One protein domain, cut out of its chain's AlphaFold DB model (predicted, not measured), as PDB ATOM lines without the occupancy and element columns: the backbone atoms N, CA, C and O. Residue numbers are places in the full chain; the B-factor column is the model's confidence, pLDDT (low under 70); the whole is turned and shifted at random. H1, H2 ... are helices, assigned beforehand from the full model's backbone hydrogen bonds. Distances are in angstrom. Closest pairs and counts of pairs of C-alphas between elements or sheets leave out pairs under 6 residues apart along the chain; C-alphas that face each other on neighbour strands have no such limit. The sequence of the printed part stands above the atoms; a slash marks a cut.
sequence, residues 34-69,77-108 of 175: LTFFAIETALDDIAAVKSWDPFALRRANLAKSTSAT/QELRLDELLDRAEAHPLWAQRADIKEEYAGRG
ATOM      1  N   LEU A  34     350.871 227.392 306.608       77.12
ATOM      2  CA  LEU A  34     352.309 227.372 306.307       77.12
ATOM      3  C   LEU A  34     352.746 226.058 305.648       77.12
ATOM      4  O   LEU A  34     353.654 226.060 304.819       77.12
ATOM      5  N   THR A  35     352.103 224.945 306.002       82.12
ATOM      6  CA  THR A  35     352.467 223.629 305.465       82.12
ATOM      7  C   THR A  35     352.067 223.515 303.998       82.12
ATOM      8  O   THR A  35     352.877 223.088 303.179       82.12
ATOM      9  N   PHE A  36     350.856 223.958 303.642       86.44
ATOM     10  CA  PHE A  36     350.413 223.970 302.246       86.44
ATOM     11  C   PHE A  36     351.283 224.883 301.384       86.44
ATOM     12  O   PHE A  36     351.705 224.476 300.307       86.44
ATOM     13  N   PHE A  37     351.623 226.073 301.887       87.44
ATOM     14  CA  PHE A  37     352.513 226.990 301.180       87.44
ATOM     15  C   PHE A  37     353.888 226.367 300.898       87.44
ATOM     16  O   PHE A  37     354.376 226.440 299.772       87.44
ATOM     17  N   ALA A  38     354.500 225.722 301.896       91.25
ATOM     18  CA  ALA A  38     355.816 225.105 301.736       91.25
ATOM     19  C   ALA A  38     355.801 223.953 300.719       91.25
ATOM     20  O   ALA A  38     356.725 223.833 299.916       91.25
ATOM     21  N   ILE A  39     354.752 223.124 300.735       91.12
ATOM     22  CA  ILE A  39     354.597 222.011 299.790       91.12
ATOM     23  C   ILE A  39     354.376 222.534 298.368       91.12
ATOM     24  O   ILE A  39     355.071 222.096 297.456       91.12
ATOM     25  N   GLU A  40     353.463 223.485 298.172       93.50
ATOM     26  CA  GLU A  40     353.178 224.042 296.843       93.50
ATOM     27  C   GLU A  40     354.387 224.780 296.261       93.50
ATOM     28  O   GLU A  40     354.708 224.593 295.090       93.50
ATOM     29  N   THR A  41     355.126 225.525 297.090       93.50
ATOM     30  CA  THR A  41     356.387 226.159 296.668       93.50
ATOM     31  C   THR A  41     357.402 225.110 296.213       93.50
ATOM     32  O   THR A  41     357.994 225.246 295.146       93.50
ATOM     33  N   ALA A  42     357.571 224.021 296.972       93.38
ATOM     34  CA  ALA A  42     358.486 222.949 296.587       93.38
ATOM     35  C   ALA A  42     358.057 222.245 295.287       93.38
ATOM     36  O   ALA A  42     358.910 221.857 294.489       93.38
ATOM     37  N   LEU A  43     356.749 222.078 295.053       94.06
ATOM     38  CA  LEU A  43     356.228 221.526 293.800       94.06
ATOM     39  C   LEU A  43     356.533 222.440 292.609       94.06
ATOM     40  O   LEU A  43     356.948 221.940 291.562       94.06
ATOM     41  N   ASP A  44     356.383 223.755 292.772       93.75
ATOM     42  CA  ASP A  44     356.720 224.728 291.730       93.75
ATOM     43  C   ASP A  44     358.227 224.769 291.447       93.75
ATOM     44  O   ASP A  44     358.628 224.766 290.282       93.75
ATOM     45  N   ASP A  45     359.071 224.703 292.481       94.50
ATOM     46  CA  ASP A  45     360.528 224.630 292.324       94.50
ATOM     47  C   ASP A  45     360.947 223.369 291.552       94.50
ATOM     48  O   ASP A  45     361.775 223.428 290.637       94.50
ATOM     49  N   ILE A  46     360.350 222.216 291.875       94.75
ATOM     50  CA  ILE A  46     360.602 220.957 291.160       94.75
ATOM     51  C   ILE A  46     360.162 221.073 289.700       94.75
ATOM     52  O   ILE A  46     360.915 220.671 288.805       94.75
ATOM     53  N   ALA A  47     358.973 221.625 289.449       94.75
ATOM     54  CA  ALA A  47     358.461 221.818 288.100       94.75
ATOM     55  C   ALA A  47     359.384 222.732 287.279       94.75
ATOM     56  O   ALA A  47     359.733 222.390 286.150       94.75
ATOM     57  N   ALA A  48     359.866 223.828 287.869       92.19
ATOM     58  CA  ALA A  48     360.794 224.751 287.225       92.19
ATOM     59  C   ALA A  48     362.143 224.086 286.901       92.19
ATOM     60  O   ALA A  48     362.589 224.120 285.754       92.19
ATOM     61  N   VAL A  49     362.771 223.418 287.878       95.75
ATOM     62  CA  VAL A  49     364.077 222.756 287.696       95.75
ATOM     63  C   VAL A  49     364.009 221.641 286.654       95.75
ATOM     64  O   VAL A  49     364.955 221.442 285.892       95.75
ATOM     65  N   LYS A  50     362.903 220.892 286.610       94.12
ATOM     66  CA  LYS A  50     362.712 219.786 285.661       94.12
ATOM     67  C   LYS A  50     362.069 220.208 284.341       94.12
ATOM     68  O   LYS A  50     361.952 219.364 283.457       94.12
ATOM     69  N   SER A  51     361.686 221.481 284.198       92.81
ATOM     70  CA  SER A  51     360.890 221.978 283.065       92.81
ATOM     71  C   SER A  51     359.621 221.146 282.837       92.81
ATOM     72  O   SER A  51     359.245 220.847 281.704       92.81
ATOM     73  N   TRP A  52     358.992 220.711 283.928       94.69
ATOM     74  CA  TRP A  52     357.728 219.986 283.891       94.69
ATOM     75  C   TRP A  52     356.559 220.956 283.874       94.69
ATOM     76  O   TRP A  52     356.647 222.064 284.403       94.69
ATOM     77  N   ASP A  53     355.443 220.511 283.302       92.94
ATOM     78  CA  ASP A  53     354.200 221.255 283.420       92.94
ATOM     79  C   ASP A  53     353.697 221.206 284.881       92.94
ATOM     80  O   ASP A  53     353.441 220.114 285.408       92.94
ATOM     81  N   PRO A  54     353.564 222.361 285.563       92.81
ATOM     82  CA  PRO A  54     353.132 222.419 286.959       92.81
ATOM     83  C   PRO A  54     351.706 221.894 287.174       92.81
ATOM     84  O   PRO A  54     351.409 221.413 288.272       92.81
ATOM     85  N   PHE A  55     350.831 221.956 286.163       93.75
ATOM     86  CA  PHE A  55     349.476 221.404 286.246       93.75
ATOM     87  C   PHE A  55     349.483 219.881 286.108       93.75
ATOM     88  O   PHE A  55     348.908 219.195 286.954       93.75
ATOM     89  N   ALA A  56     350.200 219.328 285.126       93.25
ATOM     90  CA  ALA A  56     350.386 217.885 284.984       93.25
ATOM     91  C   ALA A  56     351.026 217.253 286.231       93.25
ATOM     92  O   ALA A  56     350.578 216.192 286.673       93.25
ATOM     93  N   LEU A  57     352.021 217.915 286.838       94.00
ATOM     94  CA  LEU A  57     352.640 217.453 288.083       94.00
ATOM     95  C   LEU A  57     351.609 217.339 289.214       94.00
ATOM     96  O   LEU A  57     351.563 216.322 289.909       94.00
ATOM     97  N   ARG A  58     350.761 218.357 289.391       93.50
ATOM     98  CA  ARG A  58     349.704 218.352 290.413       93.50
ATOM     99  C   ARG A  58     348.645 217.300 290.117       93.50
ATOM    100  O   ARG A  58     348.308 216.525 291.007       93.50
ATOM    101  N   ARG A  59     348.191 217.208 288.865       93.12
ATOM    102  CA  ARG A  59     347.186 216.235 288.411       93.12
ATOM    103  C   ARG A  59     347.634 214.792 288.664       93.12
ATOM    104  O   ARG A  59     346.844 213.975 289.130       93.12
ATOM    105  N   ALA A  60     348.918 214.493 288.461       92.12
ATOM    106  CA  ALA A  60     349.495 213.183 288.765       92.12
ATOM    107  C   ALA A  60     349.518 212.842 290.270       92.12
ATOM    108  O   ALA A  60     349.513 211.664 290.623       92.12
ATOM    109  N   ASN A  61     349.530 213.851 291.148       90.62
ATOM    110  CA  ASN A  61     349.636 213.698 292.603       90.62
ATOM    111  C   ASN A  61     348.327 213.999 293.356       90.62
ATOM    112  O   ASN A  61     348.328 214.060 294.586       90.62
ATOM    113  N   LEU A  62     347.205 214.181 292.651       89.38
ATOM    114  CA  LEU A  62     345.924 214.466 293.292       89.38
ATOM    115  C   LEU A  62     345.466 213.315 294.196       89.38
ATOM    116  O   LEU A  62     345.465 212.141 293.814       89.38
ATOM    117  N   ALA A  63     344.996 213.681 295.390       85.00
ATOM    118  CA  ALA A  63     344.298 212.759 296.272       85.00
ATOM    119  C   ALA A  63     342.990 212.296 295.618       85.00
ATOM    120  O   ALA A  63     342.224 213.099 295.080       85.00
ATOM    121  N   LYS A  64     342.725 210.993 295.693       82.50
ATOM    122  CA  LYS A  64     341.468 210.387 295.243       82.50
ATOM    123  C   LYS A  64     340.556 210.177 296.446       82.50
ATOM    124  O   LYS A  64     341.017 210.150 297.583       82.50
ATOM    125  N   SER A  65     339.267 209.959 296.212       77.56
ATOM    126  CA  SER A  65     338.313 209.620 297.282       77.56
ATOM    127  C   SER A  65     338.701 208.353 298.059       77.56
ATOM    128  O   SER A  65     338.364 208.221 299.228       77.56
ATOM    129  N   THR A  66     339.455 207.442 297.437       78.56
ATOM    130  CA  THR A  66     339.999 206.228 298.069       78.56
ATOM    131  C   THR A  66     341.316 206.455 298.816       78.56
ATOM    132  O   THR A  66     341.871 205.513 299.380       78.56
ATOM    133  N   SER A  67     341.888 207.657 298.751       80.00
ATOM    134  CA  SER A  67     343.134 207.995 299.436       80.00
ATOM    135  C   SER A  67     342.873 208.275 300.917       80.00
ATOM    136  O   SER A  67     341.813 208.762 301.299       80.00
ATOM    137  N   ALA A  68     343.873 208.012 301.755       80.38
ATOM    138  CA  ALA A  68     343.872 208.456 303.143       80.38
ATOM    139  C   ALA A  68     344.660 209.765 303.278       80.38
ATOM    140  O   ALA A  68     345.631 209.996 302.554       80.38
ATOM    141  N   THR A  69     344.273 210.607 304.231       81.75
ATOM    142  CA  THR A  69     345.086 211.749 304.655       81.75
ATOM    143  C   THR A  69     346.356 211.265 305.359       81.75
ATOM    144  O   THR A  69     346.464 210.104 305.756       81.75
ATOM    145  N   GLN A  77     333.829 212.519 301.142       77.25
ATOM    146  CA  GLN A  77     333.245 213.341 300.090       77.25
ATOM    147  C   GLN A  77     334.028 213.131 298.799       77.25
ATOM    148  O   GLN A  77     335.229 212.860 298.817       77.25
ATOM    149  N   GLU A  78     333.340 213.286 297.673       82.19
ATOM    150  CA  GLU A  78     333.982 213.275 296.367       82.19
ATOM    151  C   GLU A  78     334.901 214.494 296.218       82.19
ATOM    152  O   GLU A  78     334.475 215.645 296.349       82.19
ATOM    153  N   LEU A  79     336.180 214.235 295.945       83.56
ATOM    154  CA  LEU A  79     337.172 215.275 295.706       83.56
ATOM    155  C   LEU A  79     337.122 215.698 294.238       83.56
ATOM    156  O   LEU A  79     337.626 215.001 293.364       83.56
ATOM    157  N   ARG A  80     336.560 216.878 293.965       87.81
ATOM    158  CA  ARG A  80     336.480 217.466 292.612       87.81
ATOM    159  C   ARG A  80     337.693 218.342 292.277       87.81
ATOM    160  O   ARG A  80     337.565 219.372 291.621       87.81
ATOM    161  N   LEU A  81     338.868 217.960 292.783       88.38
ATOM    162  CA  LEU A  81     340.105 218.730 292.617       88.38
ATOM    163  C   LEU A  81     340.580 218.748 291.161       88.38
ATOM    164  O   LEU A  81     341.112 219.759 290.721       88.38
ATOM    165  N   ASP A  82     340.333 217.677 290.405       89.81
ATOM    166  CA  ASP A  82     340.704 217.604 288.988       89.81
ATOM    167  C   ASP A  82     339.950 218.652 288.157       89.81
ATOM    168  O   ASP A  82     340.551 219.447 287.443       89.81
ATOM    169  N   GLU A  83     338.639 218.796 288.380       92.06
ATOM    170  CA  GLU A  83     337.868 219.844 287.705       92.06
ATOM    171  C   GLU A  83     338.279 221.266 288.112       92.06
ATOM    172  O   GLU A  83     338.015 222.233 287.393       92.06
ATOM    173  N   LEU A  84     338.826 221.430 289.319       92.19
ATOM    174  CA  LEU A  84     339.369 222.709 289.758       92.19
ATOM    175  C   LEU A  84     340.653 223.016 288.987       92.19
ATOM    176  O   LEU A  84     340.812 224.151 288.536       92.19
ATOM    177  N   LEU A  85     341.515 222.013 288.782       93.56
ATOM    178  CA  LEU A  85     342.696 222.148 287.932       93.56
ATOM    179  C   LEU A  85     342.302 222.497 286.496       93.56
ATOM    180  O   LEU A  85     342.835 223.464 285.969       93.56
ATOM    181  N   ASP A  86     341.320 221.814 285.906       94.56
ATOM    182  CA  ASP A  86     340.866 222.101 284.536       94.56
ATOM    183  C   ASP A  86     340.402 223.555 284.371       94.56
ATOM    184  O   ASP A  86     340.773 224.247 283.420       94.56
ATOM    185  N   ARG A  87     339.603 224.053 285.325       95.12
ATOM    186  CA  ARG A  87     339.118 225.441 285.300       95.12
ATOM    187  C   ARG A  87     340.244 226.450 285.503       95.12
ATOM    188  O   ARG A  87     340.218 227.507 284.877       95.12
ATOM    189  N   ALA A  88     341.196 226.154 286.385       94.62
ATOM    190  CA  ALA A  88     342.323 227.038 286.655       94.62
ATOM    191  C   ALA A  88     343.314 227.077 285.481       94.62
ATOM    192  O   ALA A  88     343.782 228.154 285.120       94.62
ATOM    193  N   GLU A  89     343.571 225.935 284.843       95.19
ATOM    194  CA  GLU A  89     344.445 225.805 283.674       95.19
ATOM    195  C   GLU A  89     343.880 226.566 282.465       95.19
ATOM    196  O   GLU A  89     344.610 227.276 281.773       95.19
ATOM    197  N   ALA A  90     342.560 226.488 282.258       96.12
ATOM    198  CA  ALA A  90     341.854 227.215 281.204       96.12
ATOM    199  C   ALA A  90     341.659 228.714 281.500       96.12
ATOM    200  O   ALA A  90     341.212 229.464 280.625       96.12
ATOM    201  N   HIS A  91     341.949 229.178 282.719       96.75
ATOM    202  CA  HIS A  91     341.720 230.569 283.090       96.75
ATOM    203  C   HIS A  91     342.655 231.499 282.292       96.75
ATOM    204  O   HIS A  91     343.857 231.228 282.230       96.75
ATOM    205  N   PRO A  92     342.174 232.632 281.736       95.50
ATOM    206  CA  PRO A  92     342.990 233.515 280.894       95.50
ATOM    207  C   PRO A  92     344.296 233.974 281.550       95.50
ATOM    208  O   PRO A  92     345.327 234.006 280.890       95.50
ATOM    209  N   LEU A  93     344.277 234.241 282.864       94.50
ATOM    210  CA  LEU A  93     345.486 234.605 283.617       94.50
ATOM    211  C   LEU A  93     346.587 233.540 283.538       94.50
ATOM    212  O   LEU A  93     347.761 233.887 283.562       94.50
ATOM    213  N   TRP A  94     346.222 232.258 283.453       95.00
ATOM    214  CA  TRP A  94     347.179 231.162 283.339       95.00
ATOM    215  C   TRP A  94     347.507 230.820 281.883       95.00
ATOM    216  O   TRP A  94     348.682 230.670 281.529       95.00
ATOM    217  N   ALA A  95     346.482 230.711 281.034       94.50
ATOM    218  CA  ALA A  95     346.625 230.337 279.630       94.50
ATOM    219  C   ALA A  95     347.426 231.374 278.826       94.50
ATOM    220  O   ALA A  95     348.255 231.004 278.001       94.50
ATOM    221  N   GLN A  96     347.235 232.665 279.118       95.56
ATOM    222  CA  GLN A  96     347.898 233.788 278.440       95.56
ATOM    223  C   GLN A  96     349.055 234.362 279.275       95.56
ATOM    224  O   GLN A  96     349.510 235.478 279.041       95.56
ATOM    225  N   ARG A  97     349.549 233.620 280.277       94.62
ATOM    226  CA  ARG A  97     350.546 234.128 281.240       94.62
ATOM    227  C   ARG A  97     351.839 234.630 280.592       94.62
ATOM    228  O   ARG A  97     352.491 235.504 281.153       94.62
ATOM    229  N   ALA A  98     352.228 234.058 279.451       93.50
ATOM    230  CA  ALA A  98     353.414 234.482 278.710       93.50
ATOM    231  C   ALA A  98     353.204 235.870 278.091       93.50
ATOM    232  O   ALA A  98     354.003 236.768 278.348       93.50
ATOM    233  N   ASP A  99     352.087 236.057 277.388       95.94
ATOM    234  CA  ASP A  99     351.720 237.316 276.736       95.94
ATOM    235  C   ASP A  99     351.530 238.436 277.768       95.94
ATOM    236  O   ASP A  99     352.077 239.526 277.624       95.94
ATOM    237  N   ILE A 100     350.829 238.142 278.871       95.38
ATOM    238  CA  ILE A 100     350.646 239.090 279.979       95.38
ATOM    239  C   ILE A 100     352.013 239.493 280.543       95.38
ATOM    240  O   ILE A 100     352.295 240.675 280.733       95.38
ATOM    241  N   LYS A 101     352.901 238.524 280.793       95.50
ATOM    242  CA  LYS A 101     354.239 238.811 281.317       95.50
ATOM    243  C   LYS A 101     355.044 239.712 280.378       95.50
ATOM    244  O   LYS A 101     355.740 240.603 280.864       95.50
ATOM    245  N   GLU A 102     354.949 239.504 279.069       96.00
ATOM    246  CA  GLU A 102     355.601 240.351 278.067       96.00
ATOM    247  C   GLU A 102     355.007 241.770 278.034       96.00
ATOM    248  O   GLU A 102     355.755 242.748 278.023       96.00
ATOM    249  N   GLU A 103     353.682 241.908 278.131       96.38
ATOM    250  CA  GLU A 103     352.996 243.205 278.200       96.38
ATOM    251  C   GLU A 103     353.452 244.042 279.409       96.38
ATOM    252  O   GLU A 103     353.664 245.255 279.312       96.38
ATOM    253  N   TYR A 104     353.610 243.415 280.576       96.06
ATOM    254  CA  TYR A 104     354.147 244.079 281.769       96.06
ATOM    255  C   TYR A 104     355.642 244.390 281.635       96.06
ATOM    256  O   TYR A 104     356.068 245.492 281.984       96.06
ATOM    257  N   ALA A 105     356.428 243.490 281.037       95.50
ATOM    258  CA  ALA A 105     357.840 243.749 280.766       95.50
ATOM    259  C   ALA A 105     358.035 244.959 279.832       95.50
ATOM    260  O   ALA A 105     358.932 245.770 280.065       95.50
ATOM    261  N   GLY A 106     357.159 245.147 278.838       95.31
ATOM    262  CA  GLY A 106     357.148 246.325 277.960       95.31
ATOM    263  C   GLY A 106     356.864 247.649 278.683       95.31
ATOM    264  O   GLY A 106     357.248 248.714 278.201       95.31
ATOM    265  N   ARG A 107     356.248 247.591 279.870       96.06
ATOM    266  CA  ARG A 107     356.035 248.734 280.774       96.06
ATOM    267  C   ARG A 107     357.178 248.938 281.775       96.06
ATOM    268  O   ARG A 107     357.135 249.882 282.556       96.06
ATOM    269  N   GLY A 108     358.198 248.078 281.755       96.00
ATOM    270  CA  GLY A 108     359.274 248.073 282.747       96.00
ATOM    271  C   GLY A 108     358.875 247.444 284.087       96.00
ATOM    272  O   GLY A 108     359.551 247.674 285.087       96.00
TER     273      GLY A 108
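AT A GLANCE: This is residues 34 to 69 and 77 to 108 of the 175 residues of the protein "Ald_Xan_dh_C2 domain-containing protein" of Bradyrhizobium frederickii (UniProt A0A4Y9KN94). Two short helices, H2 and H3, run side by side in opposite ways, with the long H1 set crosswise at the first end of H2. Past H3, the small H4 leads into H5, an arm whose residues 97 to 99 and 102 to 106 stick out and lengthen the whole. The printed part has 68 residues, with five named helices, H1 to H5 in order, and no named strand: all helix. It is loose, with a radius of gyration of the C-alphas of 14.9 A and spans of 48 by 23 by 23 A.

HOW THE PARTS SIT: H1, residues 34 to 50, touches H2, residues 54 to 60, with its residues 43 to 47 alone; the closest C-alphas, of Ala 47 and Pro 54, are 5.5 A apart. Their lines are about perpendicular, at 74 degrees. H2 touches H3, residues 81 to 89, at a shallow tilt of 21 degrees, opposite ways; the closest C-alphas, of Arg 59 and Asp 82, are 6.7 A apart. H3 and H4, residues 92 to 95, are close but not clearly touching, with the C-alphas of Glu 89 and Ala 95 closest at 6.5 A. H4 and H5, residues 97 to 106, are also close but not clearly touching, with the C-alphas of Leu 93 and Ile 100 closest at 7.7 A. H1 and H3 are apart. In H1, H2, H3 and H5 every O i to N i+4 pair is within hydrogen-bond range; H4 is too short for such a pair.

IN THESE COORDINATES: H1 begins at C-alpha 34 (352.309, 227.372, 306.307) and is 24.3 A long. H2 is 10.1 A long, H3 12.2 A and H4 5.0 A. H5 is 14.3 A long and ends at C-alpha 106 (357.148, 246.325, 277.960).

THE WHOLE: The C-alphas farthest apart, of Thr 66 and Arg 107, are 48.6 A apart. Residues 70 to 76 are not printed, and C-alphas 69 and 77 are 12.8 A apart across this cut, in the link from H2 to H3. The links H1 to H2, H3 to H4 and H4 to H5 are tight. Mean pLDDT of the printed part is 91.3, and no printed residue is under 70.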